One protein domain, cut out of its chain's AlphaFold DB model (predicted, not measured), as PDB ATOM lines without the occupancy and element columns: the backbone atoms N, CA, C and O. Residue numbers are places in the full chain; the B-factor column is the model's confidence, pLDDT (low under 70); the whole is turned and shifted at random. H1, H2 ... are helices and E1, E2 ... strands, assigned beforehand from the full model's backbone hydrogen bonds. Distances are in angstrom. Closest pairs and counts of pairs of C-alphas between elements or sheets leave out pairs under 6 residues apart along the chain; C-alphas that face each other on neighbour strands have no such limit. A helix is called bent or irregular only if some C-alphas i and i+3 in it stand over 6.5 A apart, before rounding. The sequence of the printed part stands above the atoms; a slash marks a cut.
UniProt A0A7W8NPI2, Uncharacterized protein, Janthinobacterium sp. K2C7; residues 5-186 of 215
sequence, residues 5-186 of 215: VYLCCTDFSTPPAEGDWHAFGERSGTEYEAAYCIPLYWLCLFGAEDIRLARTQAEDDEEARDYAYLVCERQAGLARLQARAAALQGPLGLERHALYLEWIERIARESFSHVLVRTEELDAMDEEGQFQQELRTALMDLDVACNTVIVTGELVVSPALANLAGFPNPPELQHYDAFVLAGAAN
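This is residues 5 to 186 of the 215 residues of an uncharacterized protein of Janthinobacterium sp. K2C7 (UniProt A0A7W8NPI2). A twisted wall of five strands has the long helices H3 and H5 over one face, two layers, one of strands and one of helices. H3 leaves the sheet as arm H3a and folds back on itself as arm H3b, H5 meets the far part of H3a, and short H2 sits in the middle among them; residues 58 to 63, between E3 and E4, stick out. The printed part has 182 residues, with seven named helices and five named strands in the order E1 H1 E2 H2 E3 E4 H3 E5 H4 H5 H6 H7. The sheet, E2 E1 E5 E4 E3, is antiparallel and the class mixed, helices and strands. The whole is compact, radius of gyration of the C-alphas 16.0 A, spanning 50 by 35 by 26 A.

Find C-alpha 5 at (49.837, 8.554, -5.534); E1 runs from there to residue 10, 15.2 A. Next come H1, residues 21 to 26, E2, 28 to 35, 20.2 A, H2, 40 to 43, E3, 51 to 55, and E4, 66 to 73, 22.2 A. At C-alpha 74, (56.085, 2.815, 10.508), begins H3, residues 74 to 109, assigned as one helix by its hydrogen bonds but bent: C-alphas 91 and 94 are 9.2 A apart. Its arms are H3a, 74 to 91, 25.0 A, irregular with C-alphas 83 and 86 7.1 A apart, and H3b, 94 to 109, 22.7 A. Then read E5, 114 to 118, H4, 120 to 123, H5, 130 to 152, 30.9 A, H6, 159 to 164, and H7, 178 to 182.

In the sheet, look for N 7 and O 32 between E1 and E2, 2.9 A, N 8 and O 116 between E1 and E5, 3.0 A, N 117 and O 70 between E5 and E4, 2.9 A, and N 67 and O 54 in the hairpin E3 and E4, 2.8 A. H5 runs along E4, at 11 degrees on the local plane, height over the sheet 12.6 A; on the same face H3a stands up from the sheet. H4 is at the sheet's level; H1, only just on the sheet, only grazes it, as do H2 and H7. H3a touches H3b, C-alphas of Gln 89 and His 97 closest at 5.4 A, opposite ways at a shallow tilt of 6 degrees. With residues 84 to 88 alone H3a touches H5, C-alphas of Ala 87 and Cys 146 closest at 5.5 A, at a steep tilt of 56 degrees. H6 touches H5, C-alphas of Leu 161 and Ala 138 closest at 4.4 A. H7 touches H2, C-alphas of Ala 182 and Tyr 41 closest at 5.4 A. Each O i to N i+4 pair is within hydrogen-bond range in H1, H3b, H6 and H7, against 10 of 14 in H3a and 17 of 19 in H5; H2 and H4 are too short for one.

The C-alphas farthest apart, of Asp 60 and Val 151, are 53.3 A apart. The printed part has no cut, and its one long link joins H6 to H7. Mean pLDDT of the printed part is 92.2; residues 59 to 62 and 168 to 171 are under 70.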
ATOM      1  N   VAL A   5      49.353   8.504  -6.904       94.88
ATOM      2  CA  VAL A   5      49.837   8.554  -5.534       94.88
ATOM      3  C   VAL A   5      50.797   7.408  -5.311       94.88
ATOM      4  O   VAL A   5      50.623   6.310  -5.846       94.88
ATOM      5  N   TYR A   6      51.812   7.674  -4.500       96.94
ATOM      6  CA  TYR A   6      52.867   6.708  -4.239       96.94
ATOM      7  C   TYR A   6      53.050   6.535  -2.747       96.94
ATOM      8  O   TYR A   6      53.233   7.524  -2.041       96.94
ATOM      9  N   LEU A   7      53.042   5.295  -2.276       98.19
ATOM     10  CA  LEU A   7      53.372   4.944  -0.904       98.19
ATOM     11  C   LEU A   7      54.703   4.210  -0.871       98.19
ATOM     12  O   LEU A   7      54.923   3.275  -1.633       98.19
ATOM     13  N   CYS A   8      55.574   4.577   0.059       97.56
ATOM     14  CA  CYS A   8      56.756   3.779   0.368       97.56
ATOM     15  C   CYS A   8      57.057   3.810   1.868       97.56
ATOM     16  O   CYS A   8      56.683   4.746   2.582       97.56
ATOM     17  N   CYS A   9      57.746   2.776   2.348       98.25
ATOM     18  CA  CYS A   9      58.452   2.870   3.620       98.25
ATOM     19  C   CYS A   9      59.799   3.548   3.369       98.25
ATOM     20  O   CYS A   9      60.505   3.154   2.446       98.25
ATOM     21  N   THR A  10      60.159   4.551   4.161       98.38
ATOM     22  CA  THR A  10      61.339   5.386   3.904       98.38
ATOM     23  C   THR A  10      61.931   5.943   5.197       98.38
ATOM     24  O   THR A  10      61.253   6.019   6.223       98.38
ATOM     25  N   ASP A  11      63.214   6.295   5.193       97.81
ATOM     26  CA  ASP A  11      63.838   6.972   6.339       97.81
ATOM     27  C   ASP A  11      63.524   8.476   6.381       97.81
ATOM     28  O   ASP A  11      63.849   9.158   7.355       97.81
ATOM     29  N   PHE A  12      62.894   9.007   5.334       97.25
ATOM     30  CA  PHE A  12      62.520  10.411   5.237       97.25
ATOM     31  C   PHE A  12      61.157  10.675   5.888       97.25
ATOM     32  O   PHE A  12      60.240   9.863   5.814       97.25
ATOM     33  N   SER A  13      61.009  11.844   6.512       95.94
ATOM     34  CA  SER A  13      59.721  12.312   7.045       95.94
ATOM     35  C   SER A  13      59.024  13.318   6.122       95.94
ATOM     36  O   SER A  13      57.976  13.847   6.478       95.94
ATOM     37  N   THR A  14      59.622  13.626   4.971       95.94
ATOM     38  CA  THR A  14      59.138  14.593   3.977       95.94
ATOM     39  C   THR A  14      59.343  14.029   2.569       95.94
ATOM     40  O   THR A  14      60.276  13.242   2.378       95.94
ATOM     41  N   PRO A  15      58.524  14.417   1.574       94.12
ATOM     42  CA  PRO A  15      58.775  14.078   0.176       94.12
ATOM     43  C   PRO A  15      60.155  14.585  -0.288       94.12
ATOM     44  O   PRO A  15      60.641  15.582   0.259       94.12
ATOM     45  N   PRO A  16      60.804  13.910  -1.254       92.56
ATOM     46  CA  PRO A  16      62.102  14.339  -1.763       92.56
ATOM     47  C   PRO A  16      61.978  15.621  -2.589       92.56
ATOM     48  O   PRO A  16      61.040  15.775  -3.368       92.56
ATOM     49  N   ALA A  17      62.952  16.520  -2.456       88.00
ATOM     50  CA  ALA A  17      63.154  17.594  -3.423       88.00
ATOM     51  C   ALA A  17      63.866  17.056  -4.682       88.00
ATOM     52  O   ALA A  17      64.455  15.975  -4.650       88.00
ATOM     53  N   GLU A  18      63.879  17.826  -5.776       82.50
ATOM     54  CA  GLU A  18      64.503  17.453  -7.063       82.50
ATOM     55  C   GLU A  18      65.939  16.895  -6.935       82.50
ATOM     56  O   GLU A  18      66.299  15.919  -7.592       82.50
ATOM     57  N   GLY A  19      66.756  17.452  -6.036       86.00
ATOM     58  CA  GLY A  19      68.129  16.985  -5.807       86.00
ATOM     59  C   GLY A  19      68.252  15.695  -4.982       86.00
ATOM     60  O   GLY A  19      69.312  15.069  -4.988       86.00
ATOM     61  N   ASP A  20      67.190  15.283  -4.289       91.31
ATOM     62  CA  ASP A  20      67.228  14.224  -3.277       91.31
ATOM     63  C   ASP A  20      66.687  12.881  -3.780       91.31
ATOM     64  O   ASP A  20      66.803  11.877  -3.078       91.31
ATOM     65  N   TRP A  21      66.133  12.821  -4.995       92.38
ATOM     66  CA  TRP A  21      65.499  11.617  -5.548       92.38
ATOM     67  C   TRP A  21      66.392  10.375  -5.523       92.38
ATOM     68  O   TRP A  21      65.916   9.280  -5.224       92.38
ATOM     69  N   HIS A  22      67.694  10.532  -5.779       93.38
ATOM     70  CA  HIS A  22      68.642   9.421  -5.697       93.38
ATOM     71  C   HIS A  22      68.750   8.874  -4.268       93.38
ATOM     72  O   HIS A  22      68.583   7.678  -4.042       93.38
ATOM     73  N   ALA A  23      68.982   9.755  -3.290       94.38
ATOM     74  CA  ALA A  23      69.079   9.373  -1.883       94.38
ATOM     75  C   ALA A  23      67.746   8.824  -1.348       94.38
ATOM     76  O   ALA A  23      67.735   7.911  -0.522       94.38
ATOM     77  N   PHE A  24      66.627   9.361  -1.834       95.50
ATOM     78  CA  PHE A  24      65.292   8.866  -1.532       95.50
ATOM     79  C   PHE A  24      65.109   7.434  -2.025       95.50
ATOM     80  O   PHE A  24      64.684   6.589  -1.243       95.50
ATOM     81  N   GLY A  25      65.495   7.131  -3.267       93.19
ATOM     82  CA  GLY A  25      65.446   5.773  -3.814       93.19
ATOM     83  C   GLY A  25      66.325   4.778  -3.048       93.19
ATOM     84  O   GLY A  25      65.894   3.662  -2.782       93.19
ATOM     85  N   GLU A  26      67.528   5.181  -2.627       95.75
ATOM     86  CA  GLU A  26      68.434   4.317  -1.848       95.75
ATOM     87  C   GLU A  26      67.943   4.034  -0.422       95.75
ATOM     88  O   GLU A  26      68.339   3.037   0.186       95.75
ATOM     89  N   ARG A  27      67.106   4.917   0.132       96.50
ATOM     90  CA  ARG A  27      66.603   4.824   1.510       96.50
ATOM     91  C   ARG A  27      65.085   4.706   1.579       96.50
ATOM     92  O   ARG A  27      64.467   5.157   2.547       96.50
ATOM     93  N   SER A  28      64.509   4.097   0.551       96.69
ATOM     94  CA  SER A  28      63.104   3.726   0.499       96.69
ATOM     95  C   SER A  28      62.960   2.276   0.064       96.69
ATOM     96  O   SER A  28      63.806   1.719  -0.635       96.69
ATOM     97  N   GLY A  29      61.895   1.653   0.546       95.50
ATOM     98  CA  GLY A  29      61.555   0.273   0.261       95.50
ATOM     99  C   GLY A  29      60.750   0.133  -1.014       95.50
ATOM    100  O   GLY A  29      60.869   0.925  -1.947       95.50
ATOM    101  N   THR A  30      59.887  -0.878  -1.029       95.56
ATOM    102  CA  THR A  30      58.965  -1.083  -2.145       95.56
ATOM    103  C   THR A  30      58.087   0.154  -2.325       95.56
ATOM    104  O   THR A  30      57.431   0.596  -1.378       95.56
ATOM    105  N   GLU A  31      58.054   0.695  -3.541       95.88
ATOM    106  CA  GLU A  31      57.099   1.734  -3.910       95.88
ATOM    107  C   GLU A  31      55.791   1.075  -4.348       95.88
ATOM    108  O   GLU A  31      55.781   0.137  -5.144       95.88
ATOM    109  N   TYR A  32      54.683   1.558  -3.805       97.19
ATOM    110  CA  TYR A  32      53.337   1.172  -4.186       97.19
ATOM    111  C   TYR A  32      52.680   2.350  -4.891       97.19
ATOM    112  O   TYR A  32      52.856   3.492  -4.477       97.19
ATOM    113  N   GLU A  33      51.914   2.074  -5.935       96.12
ATOM    114  CA  GLU A  33      51.276   3.063  -6.793       96.12
ATOM    115  C   GLU A  33      49.759   2.848  -6.820       96.12
ATOM    116  O   GLU A  33      49.273   1.715  -6.867       96.12
ATOM    117  N   ALA A  34      49.012   3.946  -6.827       94.56
ATOM    118  CA  ALA A  34      47.607   3.973  -7.203       94.56
ATOM    119  C   ALA A  34      47.326   5.218  -8.050       94.56
ATOM    120  O   ALA A  34      48.097   6.178  -8.039       94.56
ATOM    121  N   ALA A  35      46.225   5.194  -8.795       91.69
ATOM    122  CA  ALA A  35      45.811   6.301  -9.645       91.69
ATOM    123  C   ALA A  35      44.479   6.873  -9.152       91.69
ATOM    124  O   ALA A  35      43.570   6.119  -8.803       91.69
ATOM    125  N   TYR A  36      44.381   8.202  -9.134       89.81
ATOM    126  CA  TYR A  36      43.184   9.003  -8.840       89.81
ATOM    127  C   TYR A  36      42.576   8.838  -7.440       89.81
ATOM    128  O   TYR A  36      41.538   9.423  -7.149       89.81
ATOM    129  N   CYS A  37      43.195   8.046  -6.567       93.50
ATOM    130  CA  CYS A  37      42.709   7.761  -5.223       93.50
ATOM    131  C   CYS A  37      43.845   7.264  -4.323       93.50
ATOM    132  O   CYS A  37      44.874   6.804  -4.813       93.50
ATOM    133  N   ILE A  38      43.636   7.310  -3.008       96.69
ATOM    134  CA  ILE A  38      44.472   6.665  -1.995       96.69
ATOM    135  C   ILE A  38      43.760   5.386  -1.534       96.69
ATOM    136  O   ILE A  38      42.740   5.487  -0.850       96.69
ATOM    137  N   PRO A  39      44.288   4.186  -1.838       97.00
ATOM    138  CA  PRO A  39      43.656   2.923  -1.469       97.00
ATOM    139  C   PRO A  39      43.300   2.844   0.019       97.00
ATOM    140  O   PRO A  39      44.066   3.281   0.884       97.00
ATOM    141  N   LEU A  40      42.160   2.225   0.342       96.88
ATOM    142  CA  LEU A  40      41.684   2.109   1.726       96.88
ATOM    143  C   LEU A  40      42.747   1.506   2.656       96.88
ATOM    144  O   LEU A  40      42.913   1.970   3.782       96.88
ATOM    145  N   TYR A  41      43.505   0.508   2.196       98.38
ATOM    146  CA  TYR A  41      44.521  -0.136   3.034       98.38
ATOM    147  C   TYR A  41      45.687   0.797   3.353       98.38
ATOM    148  O   TYR A  41      46.318   0.654   4.403       98.38
ATOM    149  N   TRP A  42      45.952   1.775   2.487       98.56
ATOM    150  CA  TRP A  42      46.940   2.813   2.743       98.56
ATOM    151  C   TRP A  42      46.399   3.804   3.766       98.56
ATOM    152  O   TRP A  42      47.070   4.074   4.757       98.56
ATOM    153  N   LEU A  43      45.155   4.270   3.599       98.25
ATOM    154  CA  LEU A  43      44.482   5.140   4.575       98.25
ATOM    155  C   LEU A  43      44.436   4.498   5.969       98.25
ATOM    156  O   LEU A  43      44.591   5.182   6.981       98.25
ATOM    157  N   CYS A  44      44.326   3.167   6.041       98.44
ATOM    158  CA  CYS A  44      44.359   2.434   7.300       98.44
ATOM    159  C   CYS A  44      45.691   2.522   8.083       98.44
ATOM    160  O   CYS A  44      45.700   2.135   9.254       98.44
ATOM    161  N   LEU A  45      46.778   3.051   7.514       98.69
ATOM    162  CA  LEU A  45      48.029   3.331   8.239       98.69
ATOM    163  C   LEU A  45      47.979   4.642   9.037       98.69
ATOM    164  O   LEU A  45      48.713   4.799  10.013       98.69
ATOM    165  N   PHE A  46      47.124   5.582   8.641       98.75
ATOM    166  CA  PHE A  46      47.219   6.970   9.086       98.75
ATOM    167  C   PHE A  46      46.053   7.385   9.988       98.75
ATOM    168  O   PHE A  46      44.971   6.786   9.963       98.75
ATOM    169  N   GLY A  47      46.306   8.411  10.797       98.00
ATOM    170  CA  GLY A  47      45.312   9.239  11.477       98.00
ATOM    171  C   GLY A  47      45.352  10.678  10.953       98.00
ATOM    172  O   GLY A  47      46.263  11.067  10.219       98.00
ATOM    173  N   ALA A  48      44.368  11.497  11.321       97.62
ATOM    174  CA  ALA A  48      44.284  12.890  10.867       97.62
ATOM    175  C   ALA A  48      45.499  13.748  11.285       97.62
ATOM    176  O   ALA A  48      45.825  14.746  10.637       97.62
ATOM    177  N   GLU A  49      46.187  13.356  12.357       97.81
ATOM    178  CA  GLU A  49      47.421  13.952  12.862       97.81
ATOM    179  C   GLU A  49      48.658  13.657  12.007       97.81
ATOM    180  O   GLU A  49      49.695  14.283  12.231       97.81
ATOM    181  N   ASP A  50      48.574  12.745  11.038       98.62
ATOM    182  CA  ASP A  50      49.677  12.360  10.147       98.62
ATOM    183  C   ASP A  50      49.714  13.195   8.854       98.62
ATOM    184  O   ASP A  50      50.611  13.041   8.023       98.62
ATOM    185  N   ILE A  51      48.757  14.112   8.681       98.44
ATOM    186  CA  ILE A  51      48.720  15.035   7.544       98.44
ATOM    187  C   ILE A  51      49.797  16.104   7.728       98.44
ATOM    188  O   ILE A  51      49.851  16.801   8.748       98.44
ATOM    189  N   ARG A  52      50.645  16.275   6.721       98.06
ATOM    190  CA  ARG A  52      51.659  17.330   6.649       98.06
ATOM    191  C   ARG A  52      51.501  18.107   5.348       98.06
ATOM    192  O   ARG A  52      50.789  17.674   4.448       98.06
ATOM    193  N   LEU A  53      52.143  19.269   5.286       96.56
ATOM    194  CA  LEU A  53      52.205  20.091   4.083       96.56
ATOM    195  C   LEU A  53      53.636  20.094   3.557       96.56
ATOM    196  O   LEU A  53      54.584  20.242   4.335       96.56
ATOM    197  N   ALA A  54      53.775  19.879   2.260       94.25
ATOM    198  CA  ALA A  54      54.993  20.124   1.503       94.25
ATOM    199  C   ALA A  54      54.700  21.235   0.497       94.25
ATOM    200  O   ALA A  54      53.542  21.576   0.270       94.25
ATOM    201  N   ARG A  55      55.749  21.811  -0.080       90.62
ATOM    202  CA  ARG A  55      55.619  22.860  -1.084       90.62
ATOM    203  C   ARG A  55      56.038  22.299  -2.433       90.62
ATOM    204  O   ARG A  55      57.116  21.707  -2.506       90.62
ATOM    205  N   THR A  56      55.209  22.477  -3.459       86.38
ATOM    206  CA  THR A  56      55.600  22.165  -4.836       86.38
ATOM    207  C   THR A  56      56.795  23.023  -5.222       86.38
ATOM    208  O   THR A  56      57.037  24.107  -4.671       86.38
ATOM    209  N   GLN A  57      57.578  22.532  -6.167       78.75
ATOM    210  CA  GLN A  57      58.578  23.376  -6.793       78.75
ATOM    211  C   GLN A  57      57.884  24.275  -7.819       78.75
ATOM    212  O   GLN A  57      56.914  23.868  -8.448       78.75
ATOM    213  N   ALA A  58      58.340  25.522  -7.939       72.38
ATOM    214  CA  ALA A  58      57.859  26.392  -9.003       72.38
ATOM    215  C   ALA A  58      58.490  25.917 -10.318       72.38
ATOM    216  O   ALA A  58      59.710  26.007 -10.472       72.38
ATOM    217  N   GLU A  59      57.671  25.423 -11.240       66.38
ATOM    218  CA  GLU A  59      58.069  25.097 -12.610       66.38
ATOM    219  C   GLU A  59      57.388  26.090 -13.563       66.38
ATOM    220  O   GLU A  59      56.222  26.412 -13.372       66.38
ATOM    221  N   ASP A  60      58.145  26.625 -14.531       54.31
ATOM    222  CA  ASP A  60      57.718  27.497 -15.644       54.31
ATOM    223  C   ASP A  60      56.297  28.112 -15.544       54.31
ATOM    224  O   ASP A  60      55.317  27.548 -16.025       54.31
ATOM    225  N   ASP A  61      56.209  29.327 -14.983       59.78
ATOM    226  CA  ASP A  61      54.990  30.145 -14.805       59.78
ATOM    227  C   ASP A  61      53.930  29.626 -13.800       59.78
ATOM    228  O   ASP A  61      52.937  30.324 -13.566       59.78
ATOM    229  N   GLU A  62      54.144  28.490 -13.126       69.19
ATOM    230  CA  GLU A  62      53.300  28.024 -12.014       69.19
ATOM    231  C   GLU A  62      53.881  28.419 -10.644       69.19
ATOM    232  O   GLU A  62      55.048  28.181 -10.316       69.19
ATOM    233  N   GLU A  63      53.056  29.063  -9.810       75.88
ATOM    234  CA  GLU A  63      53.458  29.436  -8.455       75.88
ATOM    235  C   GLU A  63      53.575  28.198  -7.559       75.88
ATOM    236  O   GLU A  63      52.695  27.340  -7.526       75.88
ATOM    237  N   ALA A  64      54.651  28.145  -6.769       83.56
ATOM    238  CA  ALA A  64      54.830  27.113  -5.757       83.56
ATOM    239  C   ALA A  64      53.663  27.130  -4.754       83.56
ATOM    240  O   ALA A  64      53.505  28.111  -4.013       83.56
ATOM    241  N   ARG A  65      52.919  26.025  -4.691       87.38
ATOM    242  CA  ARG A  65      51.727  25.808  -3.864       87.38
ATOM    243  C   ARG A  65      52.028  24.802  -2.757       87.38
ATOM    244  O   ARG A  65      52.830  23.887  -2.935       87.38
ATOM    245  N   ASP A  66      51.379  24.956  -1.611       92.44
ATOM    246  CA  ASP A  66      51.432  23.931  -0.572       92.44
ATOM    247  C   ASP A  66      50.456  22.793  -0.911       92.44
ATOM    248  O   ASP A  66      49.301  23.034  -1.263       92.44
ATOM    249  N   TYR A  67      50.905  21.547  -0.771       93.81
ATOM    250  CA  TYR A  67      50.090  20.350  -0.972       93.81
ATOM    251  C   TYR A  67      50.136  19.446   0.258       93.81
ATOM    252  O   TYR A  67      51.152  19.355   0.963       93.81
ATOM    253  N   ALA A  68      49.025  18.765   0.539       96.75
ATOM    254  CA  ALA A  68      48.978  17.813   1.641       96.75
ATOM    255  C   ALA A  68      49.653  16.499   1.259       96.75
ATOM    256  O   ALA A  68      49.490  16.050   0.133       96.75
ATOM    257  N   TYR A  69      50.348  15.869   2.207       97.94
ATOM    258  CA  TYR A  69      50.865  14.500   2.125       97.94
ATOM    259  C   TYR A  69      50.675  13.765   3.456       97.94
ATOM    260  O   TYR A  69      50.395  14.387   4.489       97.94
ATOM    261  N   LEU A  70      50.812  12.436   3.442       98.69
ATOM    262  CA  LEU A  70      50.695  11.604   4.643       98.69
ATOM    263  C   LEU A  70      52.056  11.071   5.059       98.69
ATOM    264  O   LEU A  70      52.794  10.537   4.230       98.69
ATOM    265  N   VAL A  71      52.368  11.162   6.349       98.75
ATOM    266  CA  VAL A  71      53.563  10.536   6.912       98.75
ATOM    267  C   VAL A  71      53.348  10.132   8.365       98.75
ATOM    268  O   VAL A  71      52.842  10.906   9.174       98.75
ATOM    269  N   CYS A  72      53.771   8.922   8.715       98.75
ATOM    270  CA  CYS A  72      53.800   8.457  10.099       98.75
ATOM    271  C   CYS A  72      55.039   7.599  10.362       98.75
ATOM    272  O   CYS A  72      55.674   7.095   9.430       98.75
ATOM    273  N   GLU A  73      55.381   7.403  11.636       98.62
ATOM    274  CA  GLU A  73      56.320   6.346  12.010       98.62
ATOM    275  C   GLU A  73      55.731   4.983  11.629       98.62
ATOM    276  O   GLU A  73      54.580   4.674  11.946       98.62
ATOM    277  N   ARG A  74      56.533   4.122  11.001       98.50
ATOM    278  CA  ARG A  74      56.085   2.815  10.508       98.50
ATOM    279  C   ARG A  74      55.489   1.949  11.609       98.50
ATOM    280  O   ARG A  74      54.495   1.269  11.381       98.50
ATOM    281  N   GLN A  75      56.063   1.999  12.810       98.56
ATOM    282  CA  GLN A  75      55.540   1.253  13.955       98.56
ATOM    283  C   GLN A  75      54.158   1.756  14.393       98.56
ATOM    284  O   GLN A  75      53.290   0.943  14.706       98.56
ATOM    285  N   ALA A  76      53.921   3.070  14.352       98.62
ATOM    286  CA  ALA A  76      52.606   3.638  14.631       98.62
ATOM    287  C   ALA A  76      51.589   3.227  13.554       98.62
ATOM    288  O   ALA A  76      50.497   2.766  13.888       98.62
ATOM    289  N   GLY A  77      51.967   3.297  12.274       98.69
ATOM    290  CA  GLY A  77      51.115   2.845  11.173       98.69
ATOM    291  C   GLY A  77      50.755   1.358  11.264       98.69
ATOM    292  O   GLY A  77      49.587   0.993  11.135       98.69
ATOM    293  N   LEU A  78      51.729   0.497  11.576       98.69
ATOM    294  CA  LEU A  78      51.501  -0.934  11.808       98.69
ATOM    295  C   LEU A  78      50.553  -1.190  12.978       98.69
ATOM    296  O   LEU A  78      49.651  -2.020  12.859       98.69
ATOM    297  N   ALA A  79      50.722  -0.468  14.088       98.62
ATOM    298  CA  ALA A  79      49.827  -0.578  15.233       98.62
ATOM    299  C   ALA A  79      48.384  -0.197  14.858       98.62
ATOM    300  O   ALA A  79      47.450  -0.896  15.256       98.62
ATOM    301  N   ARG A  80      48.186   0.850  14.041       98.50
ATOM    302  CA  ARG A  80      46.854   1.227  13.536       98.50
ATOM    303  C   ARG A  80      46.262   0.154  12.628       98.50
ATOM    304  O   ARG A  80      45.101  -0.203  12.820       98.50
ATOM    305  N   LEU A  81      47.040  -0.410  11.700       98.50
ATOM    306  CA  LEU A  81      46.548  -1.501  10.854       98.50
ATOM    307  C   LEU A  81      46.098  -2.709  11.689       98.50
ATOM    308  O   LEU A  81      45.008  -3.245  11.497       98.50
ATOM    309  N   GLN A  82      46.915  -3.116  12.661       98.31
ATOM    310  CA  GLN A  82      46.594  -4.230  13.553       98.31
ATOM    311  C   GLN A  82      45.337  -3.952  14.386       98.31
ATOM    312  O   GLN A  82      44.475  -4.822  14.498       98.31
ATOM    313  N   ALA A  83      45.199  -2.740  14.926       96.94
ATOM    314  CA  ALA A  83      44.026  -2.337  15.698       96.94
ATOM    315  C   ALA A  83      42.738  -2.323  14.855       96.94
ATOM    316  O   ALA A  83      41.671  -2.686  15.349       96.94
ATOM    317  N   ARG A  84      42.830  -1.947  13.573       96.69
ATOM    318  CA  ARG A  84      41.691  -1.879  12.641       96.69
ATOM    319  C   ARG A  84      41.323  -3.245  12.038       96.69
ATOM    320  O   ARG A  84      40.201  -3.417  11.564       96.69
ATOM    321  N   ALA A  85      42.210  -4.242  12.105       96.25
ATOM    322  CA  ALA A  85      42.034  -5.538  11.445       96.25
ATOM    323  C   ALA A  85      40.737  -6.269  11.824       96.25
ATOM    324  O   ALA A  85      40.068  -6.810  10.946       96.25
ATOM    325  N   ALA A  86      40.363  -6.282  13.107       92.94
ATOM    326  CA  ALA A  86      39.145  -6.961  13.555       92.94
ATOM    327  C   ALA A  86      37.873  -6.265  13.040       92.94
ATOM    328  O   ALA A  86      36.941  -6.934  12.598       92.94
ATOM    329  N   ALA A  87      37.856  -4.928  13.044       94.12
ATOM    330  CA  ALA A  87      36.732  -4.140  12.543       94.12
ATOM    331  C   ALA A  87      36.530  -4.326  11.031       94.12
ATOM    332  O   ALA A  87      35.403  -4.332  10.550       94.12
ATOM    333  N   LEU A  88      37.606  -4.526  10.272       94.38
ATOM    334  CA  LEU A  88      37.526  -4.656   8.818       94.38
ATOM    335  C   LEU A  88      37.165  -6.065   8.329       94.38
ATOM    336  O   LEU A  88      36.786  -6.211   7.171       94.38
ATOM    337  N   GLN A  89      37.231  -7.096   9.177       94.31
ATOM    338  CA  GLN A  89      37.004  -8.480   8.744       94.31
ATOM    339  C   GLN A  89      35.602  -8.710   8.163       94.31
ATOM    340  O   GLN A  89      35.471  -9.312   7.099       94.31
ATOM    341  N   GLY A  90      34.556  -8.244   8.852       92.00
ATOM    342  CA  GLY A  90      33.170  -8.373   8.388       92.00
ATOM    343  C   GLY A  90      32.914  -7.603   7.086       92.00
ATOM    344  O   GLY A  90      32.550  -8.228   6.094       92.00
ATOM    345  N   PRO A  91      33.164  -6.279   7.058       92.06
ATOM    346  CA  PRO A  91      32.945  -5.434   5.881       92.06
ATOM    347  C   PRO A  91      33.702  -5.872   4.618       92.06
ATOM    348  O   PRO A  91      33.176  -5.742   3.516       92.06
ATOM    349  N   LEU A  92      34.937  -6.366   4.761       92.75
ATOM    350  CA  LEU A  92      35.753  -6.826   3.632       92.75
ATOM    351  C   LEU A  92      35.362  -8.233   3.153       92.75
ATOM    352  O   LEU A  92      35.563  -8.568   1.985       92.75
ATOM    353  N   GLY A  93      34.852  -9.079   4.047       93.12
ATOM    354  CA  GLY A  93      34.783 -10.518   3.821       93.12
ATOM    355  C   GLY A  93      36.166 -11.185   3.861       93.12
ATOM    356  O   GLY A  93      37.212 -10.536   3.893       93.12
ATOM    357  N   LEU A  94      36.183 -12.521   3.865       94.06
ATOM    358  CA  LEU A  94      37.388 -13.303   4.181       94.06
ATOM    359  C   LEU A  94      38.547 -13.101   3.194       94.06
ATOM    360  O   LEU A  94      39.688 -12.970   3.622       94.06
ATOM    361  N   GLU A  95      38.277 -13.078   1.885       95.06
ATOM    362  CA  GLU A  95      39.334 -13.007   0.861       95.06
ATOM    363  C   GLU A  95      40.030 -11.637   0.852       95.06
ATOM    364  O   GLU A  95      41.256 -11.555   0.833       95.06
ATOM    365  N   ARG A  96      39.256 -10.546   0.943       95.62
ATOM    366  CA  ARG A  96      39.806  -9.185   1.022       95.62
ATOM    367  C   ARG A  96      40.474  -8.957   2.375       95.62
ATOM    368  O   ARG A  96      41.539  -8.362   2.442       95.62
ATOM    369  N   HIS A  97      39.906  -9.476   3.463       97.25
ATOM    370  CA  HIS A  97      40.558  -9.399   4.770       97.25
ATOM    371  C   HIS A  97      41.899 -10.140   4.798       97.25
ATOM    372  O   HIS A  97      42.856  -9.625   5.365       97.25
ATOM    373  N   ALA A  98      42.020 -11.287   4.123       97.62
ATOM    374  CA  ALA A  98      43.307 -11.964   3.972       97.62
ATOM    375  C   ALA A  98      44.338 -11.080   3.248       97.62
ATOM    376  O   ALA A  98      45.478 -10.991   3.703       97.62
ATOM    377  N   LEU A  99      43.929 -10.355   2.199       98.00
ATOM    378  CA  LEU A  99      44.789  -9.367   1.539       98.00
ATOM    379  C   LEU A  99      45.182  -8.218   2.485       98.00
ATOM    380  O   LEU A  99      46.324  -7.766   2.466       98.00
ATOM    381  N   TYR A 100      44.265  -7.761   3.341       98.44
ATOM    382  CA  TYR A 100      44.568  -6.756   4.363       98.44
ATOM    383  C   TYR A 100      45.623  -7.248   5.365       98.44
ATOM    384  O   TYR A 100      46.540  -6.510   5.718       98.44
ATOM    385  N   LEU A 101      45.538  -8.505   5.807       98.62
ATOM    386  CA  LEU A 101      46.552  -9.103   6.678       98.62
ATOM    387  C   LEU A 101      47.898  -9.252   5.957       98.62
ATOM    388  O   LEU A 101      48.938  -8.950   6.540       98.62
ATOM    389  N   GLU A 102      47.892  -9.634   4.680       98.06
ATOM    390  CA  GLU A 102      49.106  -9.670   3.864       98.06
ATOM    391  C   GLU A 102      49.740  -8.277   3.745       98.06
ATOM    392  O   GLU A 102      50.955  -8.133   3.892       98.06
ATOM    393  N   TRP A 103      48.927  -7.232   3.557       98.38
ATOM    394  CA  TRP A 103      49.390  -5.845   3.553       98.38
ATOM    395  C   TRP A 103      50.101  -5.465   4.859       98.38
ATOM    396  O   TRP A 103      51.197  -4.901   4.810       98.38
ATOM    397  N   ILE A 104      49.549  -5.844   6.020       98.62
ATOM    398  CA  ILE A 104      50.210  -5.655   7.326       98.62
ATOM    399  C   ILE A 104      51.591  -6.304   7.325       98.62
ATOM    400  O   ILE A 104      52.575  -5.676   7.720       98.62
ATOM    401  N   GLU A 105      51.684  -7.555   6.880       98.19
ATOM    402  CA  GLU A 105      52.955  -8.271   6.856       98.19
ATOM    403  C   GLU A 105      53.968  -7.633   5.900       98.19
ATOM    404  O   GLU A 105      55.160  -7.596   6.211       98.19
ATOM    405  N   ARG A 106      53.526  -7.118   4.748       96.94
ATOM    406  CA  ARG A 106      54.405  -6.416   3.801       96.94
ATOM    407  C   ARG A 106      55.002  -5.165   4.433       96.94
ATOM    408  O   ARG A 106      56.222  -5.042   4.459       96.94
ATOM    409  N   ILE A 107      54.181  -4.306   5.037       98.00
ATOM    410  CA  ILE A 107      54.676  -3.118   5.750       98.00
ATOM    411  C   ILE A 107      55.564  -3.510   6.945       98.00
ATOM    412  O   ILE A 107      56.543  -2.828   7.256       98.00
ATOM    413  N   ALA A 108      55.287  -4.638   7.607       98.19
ATOM    414  CA  ALA A 108      56.097  -5.121   8.725       98.19
ATOM    415  C   ALA A 108      57.508  -5.571   8.302       98.19
ATOM    416  O   ALA A 108      58.449  -5.402   9.083       98.19
ATOM    417  N   ARG A 109      57.667  -6.101   7.082       97.00
ATOM    418  CA  ARG A 109      58.955  -6.565   6.528       97.00
ATOM    419  C   ARG A 109      59.876  -5.434   6.075       97.00
ATOM    420  O   ARG A 109      61.083  -5.651   5.997       97.00
ATOM    421  N   GLU A 110      59.334  -4.254   5.798       96.81
ATOM    422  CA  GLU A 110      60.122  -3.087   5.394       96.81
ATOM    423  C   GLU A 110      61.073  -2.635   6.520       96.81
ATOM    424  O   GLU A 110      60.729  -2.674   7.704       96.81
ATOM    425  N   SER A 111      62.292  -2.209   6.176       96.25
ATOM    426  CA  SER A 111      63.334  -1.861   7.161       96.25
ATOM    427  C   SER A 111      63.328  -0.398   7.603       96.25
ATOM    428  O   SER A 111      63.984  -0.056   8.584       96.25
ATOM    429  N   PHE A 112      62.598   0.456   6.894       98.12
ATOM    430  CA  PHE A 112      62.657   1.906   7.054       98.12
ATOM    431  C   PHE A 112      61.747   2.428   8.176       98.12
ATOM    432  O   PHE A 112      60.827   1.737   8.633       98.12
ATOM    433  N   SER A 113      62.026   3.636   8.668       97.75
ATOM    434  CA  SER A 113      61.397   4.152   9.891       97.75
ATOM    435  C   SER A 113      60.019   4.786   9.692       97.75
ATOM    436  O   SER A 113      59.230   4.787  10.636       97.75
ATOM    437  N   HIS A 114      59.709   5.303   8.505       98.75
ATOM    438  CA  HIS A 114      58.450   5.986   8.202       98.75
ATOM    439  C   HIS A 114      57.674   5.281   7.096       98.75
ATOM    440  O   HIS A 114      58.247   4.537   6.303       98.75
ATOM    441  N   VAL A 115      56.372   5.552   7.027       98.69
ATOM    442  CA  VAL A 115      55.554   5.319   5.832       98.69
ATOM    443  C   VAL A 115      55.103   6.672   5.311       98.69
ATOM    444  O   VAL A 115      54.565   7.466   6.083       98.69
ATOM    445  N   LEU A 116      55.329   6.927   4.026       98.69
ATOM    446  CA  LEU A 116      55.053   8.206   3.381       98.69
ATOM    447  C   LEU A 116      54.193   7.991   2.137       98.69
ATOM    448  O   LEU A 116      54.509   7.118   1.328       98.69
ATOM    449  N   VAL A 117      53.142   8.801   1.977       98.44
ATOM    450  CA  VAL A 117      52.326   8.860   0.756       98.44
ATOM    451  C   VAL A 117      52.532  10.203   0.073       98.44
ATOM    452  O   VAL A 117      52.211  11.239   0.652       98.44
ATOM    453  N   ARG A 118      53.049  10.180  -1.158       96.69
ATOM    454  CA  ARG A 118      53.140  11.350  -2.036       96.69
ATOM    455  C   ARG A 118      51.815  11.534  -2.765       96.69
ATOM    456  O   ARG A 118      51.332  10.598  -3.401       96.69
ATOM    457  N   THR A 119      51.263  12.735  -2.671       95.75
ATOM    458  CA  THR A 119      49.913  13.090  -3.145       95.75
ATOM    459  C   THR A 119      49.891  14.388  -3.946       95.75
ATOM    460  O   THR A 119      48.815  14.890  -4.232       95.75
ATOM    461  N   GLU A 120      51.054  14.917  -4.329       93.06
ATOM    462  CA  GLU A 120      51.192  16.169  -5.086       93.06
ATOM    463  C   GLU A 120      50.308  16.201  -6.341       93.06
ATOM    464  O   GLU A 120      49.499  17.110  -6.501       93.06
ATOM    465  N   GLU A 121      50.374  15.158  -7.174       90.94
ATOM    466  CA  GLU A 121      49.560  15.073  -8.394       90.94
ATOM    467  C   GLU A 121      48.055  14.954  -8.115       90.94
ATOM    468  O   GLU A 121      47.239  15.359  -8.940       90.94
ATOM    469  N   LEU A 122      47.678  14.382  -6.967       90.31
ATOM    470  CA  LEU A 122      46.280  14.244  -6.567       90.31
ATOM    471  C   LEU A 122      45.737  15.567  -6.003       90.31
ATOM    472  O   LEU A 122      44.644  15.978  -6.371       90.31
ATOM    473  N   ASP A 123      46.515  16.267  -5.173       89.69
ATOM    474  CA  ASP A 123      46.168  17.581  -4.606       89.69
ATOM    475  C   ASP A 123      46.038  18.656  -5.701       89.69
ATOM    476  O   ASP A 123      45.152  19.510  -5.635       89.69
ATOM    477  N   ALA A 124      46.857  18.565  -6.756       87.94
ATOM    478  CA  ALA A 124      46.804  19.448  -7.922       87.94
ATOM    479  C   ALA A 124      45.477  19.370  -8.709       87.94
ATOM    480  O   ALA A 124      45.193  20.256  -9.516       87.94
ATOM    481  N   MET A 125      44.651  18.341  -8.483       85.50
ATOM    482  CA  MET A 125      43.324  18.221  -9.099       85.50
ATOM    483  C   MET A 125      42.254  19.090  -8.425       85.50
ATOM    484  O   MET A 125      41.197  19.310  -9.018       85.50
ATOM    485  N   ASP A 126      42.513  19.563  -7.206       84.75
ATOM    486  CA  ASP A 126      41.566  20.305  -6.380       84.75
ATOM    487  C   ASP A 126      42.016  21.756  -6.142       84.75
ATOM    488  O   ASP A 126      43.165  22.149  -6.382       84.75
ATOM    489  N   GLU A 127      41.100  22.570  -5.615       86.69
ATOM    490  CA  GLU A 127      41.423  23.909  -5.120       86.69
ATOM    491  C   GLU A 127      42.388  23.842  -3.923       86.69
ATOM    492  O   GLU A 127      42.402  22.876  -3.152       86.69
ATOM    493  N   GLU A 128      43.200  24.889  -3.744       85.38
ATOM    494  CA  GLU A 128      44.194  24.950  -2.670       85.38
ATOM    495  C   GLU A 128      43.565  24.707  -1.289       85.38
ATOM    496  O   GLU A 128      42.626  25.383  -0.862       85.38
ATOM    497  N   GLY A 129      44.085  23.698  -0.584       88.06
ATOM    498  CA  GLY A 129      43.625  23.300   0.746       88.06
ATOM    499  C   GLY A 129      42.336  22.469   0.783       88.06
ATOM    500  O   GLY A 129      41.995  21.958   1.855       88.06
ATOM    501  N   GLN A 130      41.634  22.273  -0.337       91.94
ATOM    502  CA  GLN A 130      40.427  21.440  -0.387       91.94
ATOM    503  C   GLN A 130      40.762  19.965  -0.139       91.94
ATOM    504  O   GLN A 130      40.181  19.349   0.760       91.94
ATOM    505  N   PHE A 131      41.759  19.430  -0.848       93.06
ATOM    506  CA  PHE A 131      42.231  18.057  -0.664       93.06
ATOM    507  C   PHE A 131      42.680  17.795   0.783       93.06
ATOM    508  O   PHE A 131      42.305  16.795   1.392       93.06
ATOM    509  N   GLN A 132      43.393  18.744   1.404       95.56
ATOM    510  CA  GLN A 132      43.793  18.652   2.814       95.56
ATOM    511  C   GLN A 132      42.589  18.513   3.767       95.56
ATOM    512  O   GLN A 132      42.644  17.758   4.745       95.56
ATOM    513  N   GLN A 133      41.515  19.272   3.534       95.69
ATOM    514  CA  GLN A 133      40.299  19.205   4.351       95.69
ATOM    515  C   GLN A 133      39.567  17.879   4.157       95.69
ATOM    516  O   GLN A 133      39.104  17.285   5.136       95.69
ATOM    517  N   GLU A 134      39.501  17.394   2.919       94.69
ATOM    518  CA  GLU A 134      38.894  16.107   2.604       94.69
ATOM    519  C   GLU A 134      39.675  14.949   3.237       94.69
ATOM    520  O   GLU A 134      39.080  14.103   3.904       94.69
ATOM    521  N   LEU A 135      41.007  14.978   3.150       96.81
ATOM    522  CA  LEU A 135      41.903  14.000   3.765       96.81
ATOM    523  C   LEU A 135      41.724  13.934   5.280       96.81
ATOM    524  O   LEU A 135      41.604  12.853   5.858       96.81
ATOM    525  N   ARG A 136      41.632  15.100   5.928       98.19
ATOM    526  CA  ARG A 136      41.359  15.191   7.366       98.19
ATOM    527  C   ARG A 136      40.006  14.585   7.718       98.19
ATOM    528  O   ARG A 136      39.922  13.815   8.671       98.19
ATOM    529  N   THR A 137      38.974  14.917   6.948       97.06
ATOM    530  CA  THR A 137      37.612  14.415   7.163       97.06
ATOM    531  C   THR A 137      37.565  12.897   7.013       97.06
ATOM    532  O   THR A 137      37.109  12.211   7.921       97.06
ATOM    533  N   ALA A 138      38.123  12.353   5.931       95.75
ATOM    534  CA  ALA A 138      38.129  10.916   5.677       95.75
ATOM    535  C   ALA A 138      38.881  10.112   6.741       95.75
ATOM    536  O   ALA A 138      38.413   9.046   7.131       95.75
ATOM    537  N   LEU A 139      40.026  10.601   7.231       98.06
ATOM    538  CA  LEU A 139      40.783   9.906   8.276       98.06
ATOM    539  C   LEU A 139      40.050   9.927   9.623       98.06
ATOM    540  O   LEU A 139      40.000   8.901  10.300       98.06
ATOM    541  N   MET A 140      39.423  11.053   9.982       97.44
ATOM    542  CA  MET A 140      38.565  11.128  11.173       97.44
ATOM    543  C   MET A 140      37.353  10.196  11.056       97.44
ATOM    544  O   MET A 140      37.036   9.470  12.001       97.44
ATOM    545  N   ASP A 141      36.698  10.175   9.896       94.94
ATOM    546  CA  ASP A 141      35.556   9.302   9.633       94.94
ATOM    547  C   ASP A 141      35.957   7.825   9.662       94.94
ATOM    548  O   ASP A 141      35.224   7.008  10.216       94.94
ATOM    549  N   LEU A 142      37.131   7.469   9.129       95.31
ATOM    550  CA  LEU A 142      37.663   6.107   9.176       95.31
ATOM    551  C   LEU A 142      37.897   5.640  10.616       95.31
ATOM    552  O   LEU A 142      37.554   4.503  10.953       95.31
ATOM    553  N   ASP A 143      38.441   6.506  11.475       94.88
ATOM    554  CA  ASP A 143      38.608   6.214  12.900       94.88
ATOM    555  C   ASP A 143      37.264   5.987  13.595       94.88
ATOM    556  O   ASP A 143      37.093   5.011  14.331       94.88
ATOM    557  N   VAL A 144      36.278   6.848  13.342       94.19
ATOM    558  CA  VAL A 144      34.923   6.679  13.887       94.19
ATOM    559  C   VAL A 144      34.286   5.388  13.367       94.19
ATOM    560  O   VAL A 144      33.729   4.615  14.152       94.19
ATOM    561  N   ALA A 145      34.398   5.107  12.070       92.38
ATOM    562  CA  ALA A 145      33.826   3.923  11.446       92.38
ATOM    563  C   ALA A 145      34.437   2.640  12.032       92.38
ATOM    564  O   ALA A 145      33.704   1.772  12.497       92.38
ATOM    565  N   CYS A 146      35.766   2.544  12.133       92.31
ATOM    566  CA  CYS A 146      36.428   1.370  12.712       92.31
ATOM    567  C   CYS A 146      36.048   1.138  14.186       92.31
ATOM    568  O   CYS A 146      35.888  -0.007  14.606       92.31
ATOM    569  N   ASN A 147      35.853   2.207  14.964       89.44
ATOM    570  CA  ASN A 147      35.439   2.097  16.366       89.44
ATOM    571  C   ASN A 147      33.958   1.721  16.529       89.44
ATOM    572  O   ASN A 147      33.590   1.059  17.500       89.44
ATOM    573  N   THR A 148      33.098   2.127  15.594       89.38
ATOM    574  CA  THR A 148      31.654   1.855  15.654       89.38
ATOM    575  C   THR A 148      31.282   0.480  15.104       89.38
ATOM    576  O   THR A 148      30.365  -0.130  15.653       89.38
ATOM    577  N   VAL A 149      32.025  -0.067  14.131       87.69
ATOM    578  CA  VAL A 149      31.784  -1.414  13.560       87.69
ATOM    579  C   VAL A 149      31.750  -2.503  14.624       87.69
ATOM    580  O   VAL A 149      30.965  -3.440  14.526       87.69
ATOM    581  N   ILE A 150      32.571  -2.386  15.669       76.00
ATOM    582  CA  ILE A 150      32.601  -3.362  16.769       76.00
ATOM    583  C   ILE A 150      31.226  -3.464  17.454       76.00
ATOM    584  O   ILE A 150      30.862  -4.518  17.970       76.00
ATOM    585  N   VAL A 151      30.451  -2.376  17.438       79.44
ATOM    586  CA  VAL A 151      29.113  -2.289  18.032       79.44
ATOM    587  C   VAL A 151      28.017  -2.553  16.998       79.44
ATOM    588  O   VAL A 151      27.045  -3.237  17.308       79.44
ATOM    589  N   THR A 152      28.145  -2.001  15.790       82.38
ATOM    590  CA  THR A 152      27.087  -2.012  14.765       82.38
ATOM    591  C   THR A 152      27.169  -3.199  13.808       82.38
ATOM    592  O   THR A 152      26.163  -3.553  13.202       82.38
ATOM    593  N   GLY A 153      28.346  -3.808  13.652       79.69
ATOM    594  CA  GLY A 153      28.637  -4.815  12.629       79.69
ATOM    595  C   GLY A 153      28.827  -4.248  11.217       79.69
ATOM    596  O   GLY A 153      29.149  -5.007  10.305       79.69
ATOM    597  N   GLU A 154      28.670  -2.936  11.028       83.62
ATOM    598  CA  GLU A 154      28.693  -2.280   9.717       83.62
ATOM    599  C   GLU A 154      29.712  -1.140   9.683       83.62
ATOM    600  O   GLU A 154      29.731  -0.280  10.567       83.62
ATOM    601  N   LEU A 155      30.540  -1.116   8.632       86.81
ATOM    602  CA  LEU A 155      31.466  -0.015   8.368       86.81
ATOM    603  C   LEU A 155      30.750   1.056   7.560       86.81
ATOM    604  O   LEU A 155      30.501   0.890   6.367       86.81
ATOM    605  N   VAL A 156      30.452   2.172   8.215       88.38
ATOM    606  CA  VAL A 156      29.890   3.343   7.546       88.38
ATOM    607  C   VAL A 156      31.008   4.052   6.786       88.38
ATOM    608  O   VAL A 156      31.870   4.691   7.382       88.38
ATOM    609  N   VAL A 157      30.994   3.932   5.459       89.62
ATOM    610  CA  VAL A 157      31.920   4.651   4.577       89.62
ATOM    611  C   VAL A 157      31.332   6.028   4.281       89.62
ATOM    612  O   VAL A 157      30.300   6.137   3.618       89.62
ATOM    613  N   SER A 158      31.970   7.085   4.787       91.25
ATOM    614  CA  SER A 158      31.536   8.457   4.517       91.25
ATOM    615  C   SER A 158      31.816   8.863   3.063       91.25
ATOM    616  O   SER A 158      32.679   8.266   2.416       91.25
ATOM    617  N   PRO A 159      31.142   9.898   2.527       90.12
ATOM    618  CA  PRO A 159      31.429  10.403   1.183       90.12
ATOM    619  C   PRO A 159      32.888  10.835   0.984       90.12
ATOM    620  O   PRO A 159      33.448  10.572  -0.075       90.12
ATOM    621  N   ALA A 160      33.512  11.444   1.999       91.44
ATOM    622  CA  ALA A 160      34.921  11.839   1.958       91.44
ATOM    623  C   ALA A 160      35.848  10.616   1.882       91.44
ATOM    624  O   ALA A 160      36.750  10.571   1.047       91.44
ATOM    625  N   LEU A 161      35.597   9.589   2.703       92.38
ATOM    626  CA  LEU A 161      36.361   8.341   2.643       92.38
ATOM    627  C   LEU A 161      36.155   7.617   1.308       92.38
ATOM    628  O   LEU A 161      37.118   7.123   0.730       92.38
ATOM    629  N   ALA A 162      34.921   7.576   0.804       91.19
ATOM    630  CA  ALA A 162      34.611   6.980  -0.488       91.19
ATOM    631  C   ALA A 162      35.328   7.701  -1.636       91.19
ATOM    632  O   ALA A 162      35.941   7.042  -2.469       91.19
ATOM    633  N   ASN A 163      35.298   9.036  -1.655       88.62
ATOM    634  CA  ASN A 163      35.959   9.827  -2.688       88.62
ATOM    635  C   ASN A 163      37.471   9.582  -2.692       88.62
ATOM    636  O   ASN A 163      38.034   9.234  -3.726       88.62
ATOM    637  N   LEU A 164      38.114   9.677  -1.523       91.75
ATOM    638  CA  LEU A 164      39.556   9.476  -1.421       91.75
ATOM    639  C   LEU A 164      39.985   8.046  -1.713       91.75
ATOM    640  O   LEU A 164      41.033   7.865  -2.317       91.75
ATOM    641  N   ALA A 165      39.193   7.045  -1.331       92.06
ATOM    642  CA  ALA A 165      39.491   5.643  -1.617       92.06
ATOM    643  C   ALA A 165      39.089   5.192  -3.033       92.06
ATOM    644  O   ALA A 165      39.267   4.022  -3.366       92.06
ATOM    645  N   GLY A 166      38.553   6.092  -3.870       88.06
ATOM    646  CA  GLY A 166      38.160   5.772  -5.244       88.06
ATOM    647  C   GLY A 166      36.916   4.884  -5.331       88.06
ATOM    648  O   GLY A 166      36.756   4.116  -6.279       88.06
ATOM    649  N   PHE A 167      36.028   4.958  -4.341       87.12
ATOM    650  CA  PHE A 167      34.781   4.202  -4.291       87.12
ATOM    651  C   PHE A 167      33.648   4.998  -4.966       87.12
ATOM    652  O   PHE A 167      33.226   6.027  -4.434       87.12
ATOM    653  N   PRO A 168      33.088   4.540  -6.102       65.25
ATOM    654  CA  PRO A 168      32.156   5.330  -6.915       65.25
ATOM    655  C   PRO A 168      30.771   5.650  -6.315       65.25
ATOM    656  O   PRO A 168      29.995   6.343  -6.970       65.25
ATOM    657  N   ASN A 169      30.474   5.163  -5.104       58.62
ATOM    658  CA  ASN A 169      29.274   5.298  -4.237       58.62
ATOM    659  C   ASN A 169      28.993   3.898  -3.703       58.62
ATOM    660  O   ASN A 169      28.908   3.025  -4.547       58.62
ATOM    661  N   PRO A 170      28.850   3.628  -2.397       57.47
ATOM    662  CA  PRO A 170      29.264   2.342  -1.841       57.47
ATOM    663  C   PRO A 170      28.393   1.152  -2.291       57.47
ATOM    664  O   PRO A 170      27.304   0.969  -1.746       57.47
ATOM    665  N   PRO A 171      28.880   0.246  -3.167       60.62
ATOM    666  CA  PRO A 171      28.626  -1.164  -3.004       60.62
ATOM    667  C   PRO A 171      29.653  -1.697  -2.004       60.62
ATOM    668  O   PRO A 171      30.834  -1.361  -2.040       60.62
ATOM    669  N   GLU A 172      29.145  -2.483  -1.073       83.31
ATOM    670  CA  GLU A 172      29.834  -3.396  -0.162       83.31
ATOM    671  C   GLU A 172      31.319  -3.647  -0.506       83.31
ATOM    672  O   GLU A 172      31.635  -4.112  -1.605       83.31
ATOM    673  N   LEU A 173      32.234  -3.391   0.446       88.19
ATOM    674  CA  LEU A 173      33.686  -3.463   0.204       88.19
ATOM    675  C   LEU A 173      34.156  -4.819  -0.356       88.19
ATOM    676  O   LEU A 173      35.175  -4.897  -1.040       88.19
ATOM    677  N   GLN A 174      33.382  -5.874  -0.106       88.00
ATOM    678  CA  GLN A 174      33.565  -7.214  -0.657       88.00
ATOM    679  C   GLN A 174      33.563  -7.288  -2.196       88.00
ATOM    680  O   GLN A 174      34.044  -8.270  -2.760       88.00
ATOM    681  N   HIS A 175      33.077  -6.263  -2.898       87.12
ATOM    682  CA  HIS A 175      33.044  -6.233  -4.362       87.12
ATOM    683  C   HIS A 175      34.253  -5.566  -5.016       87.12
ATOM    684  O   HIS A 175      34.436  -5.727  -6.222       87.12
ATOM    685  N   TYR A 176      35.094  -4.859  -4.259       88.62
ATOM    686  CA  TYR A 176      36.272  -4.226  -4.843       88.62
ATOM    687  C   TYR A 176      37.380  -5.237  -5.123       88.62
ATOM    688  O   TYR A 176      37.586  -6.206  -4.385       88.62
ATOM    689  N   ASP A 177      38.081  -4.991  -6.225       90.81
ATOM    690  CA  ASP A 177      39.262  -5.746  -6.607       90.81
ATOM    691  C   ASP A 177      40.462  -5.413  -5.697       90.81
ATOM    692  O   ASP A 177      40.513  -4.363  -5.048       90.81
ATOM    693  N   ALA A 178      41.440  -6.317  -5.662       93.12
ATOM    694  CA  ALA A 178      42.653  -6.192  -4.873       93.12
ATOM    695  C   ALA A 178      43.415  -4.885  -5.153       93.12
ATOM    696  O   ALA A 178      43.855  -4.225  -4.210       93.12
ATOM    697  N   PHE A 179      43.524  -4.470  -6.420       92.56
ATOM    698  CA  PHE A 179      44.258  -3.259  -6.803       92.56
ATOM    699  C   PHE A 179      43.580  -1.976  -6.307       92.56
ATOM    700  O   PHE A 179      44.267  -1.025  -5.950       92.56
ATOM    701  N   VAL A 180      42.246  -1.956  -6.219       91.69
ATOM    702  CA  VAL A 180      41.498  -0.806  -5.675       91.69
ATOM    703  C   VAL A 180      41.728  -0.676  -4.168       91.69
ATOM    704  O   VAL A 180      41.884   0.423  -3.643       91.69
ATOM    705  N   LEU A 181      41.777  -1.802  -3.454       94.56
ATOM    706  CA  LEU A 181      41.916  -1.808  -1.998       94.56
ATOM    707  C   LEU A 181      43.351  -1.545  -1.528       94.56
ATOM    708  O   LEU A 181      43.537  -0.920  -0.481       94.56
ATOM    709  N   ALA A 182      44.346  -2.005  -2.291       96.19
ATOM    710  CA  ALA A 182      45.740  -2.068  -1.857       96.19
ATOM    711  C   ALA A 182      46.753  -1.335  -2.757       96.19
ATOM    712  O   ALA A 182      47.929  -1.263  -2.396       96.19
ATOM    713  N   GLY A 183      46.334  -0.790  -3.904       94.69
ATOM    714  CA  GLY A 183      47.250  -0.272  -4.926       94.69
ATOM    715  C   GLY A 183      48.054  -1.390  -5.594       94.69
ATOM    716  O   GLY A 183      47.695  -2.561  -5.495       94.69
ATOM    717  N   ALA A 184      49.140  -1.045  -6.281       94.88
ATOM    718  CA  ALA A 184      50.037  -1.992  -6.940       94.88
ATOM    719  C   ALA A 184      51.490  -1.773  -6.507       94.88
ATOM    720  O   ALA A 184      51.967  -0.646  -6.488       94.88
ATOM    721  N   ALA A 185      52.221  -2.840  -6.195       94.19
ATOM    722  CA  ALA A 185      53.654  -2.762  -5.932       94.19
ATOM    723  C   ALA A 185      54.428  -2.562  -7.242       94.19
ATOM    724  O   ALA A 185      54.339  -3.385  -8.157       94.19
ATOM    725  N   ASN A 186      55.254  -1.521  -7.300       87.69
ATOM    726  CA  ASN A 186      56.238  -1.305  -8.352       87.69
ATOM    727  C   ASN A 186      57.488  -2.154  -8.064       87.69
ATOM    728  O   ASN A 186      58.547  -1.663  -7.676       87.69
TER     729      ASN A 186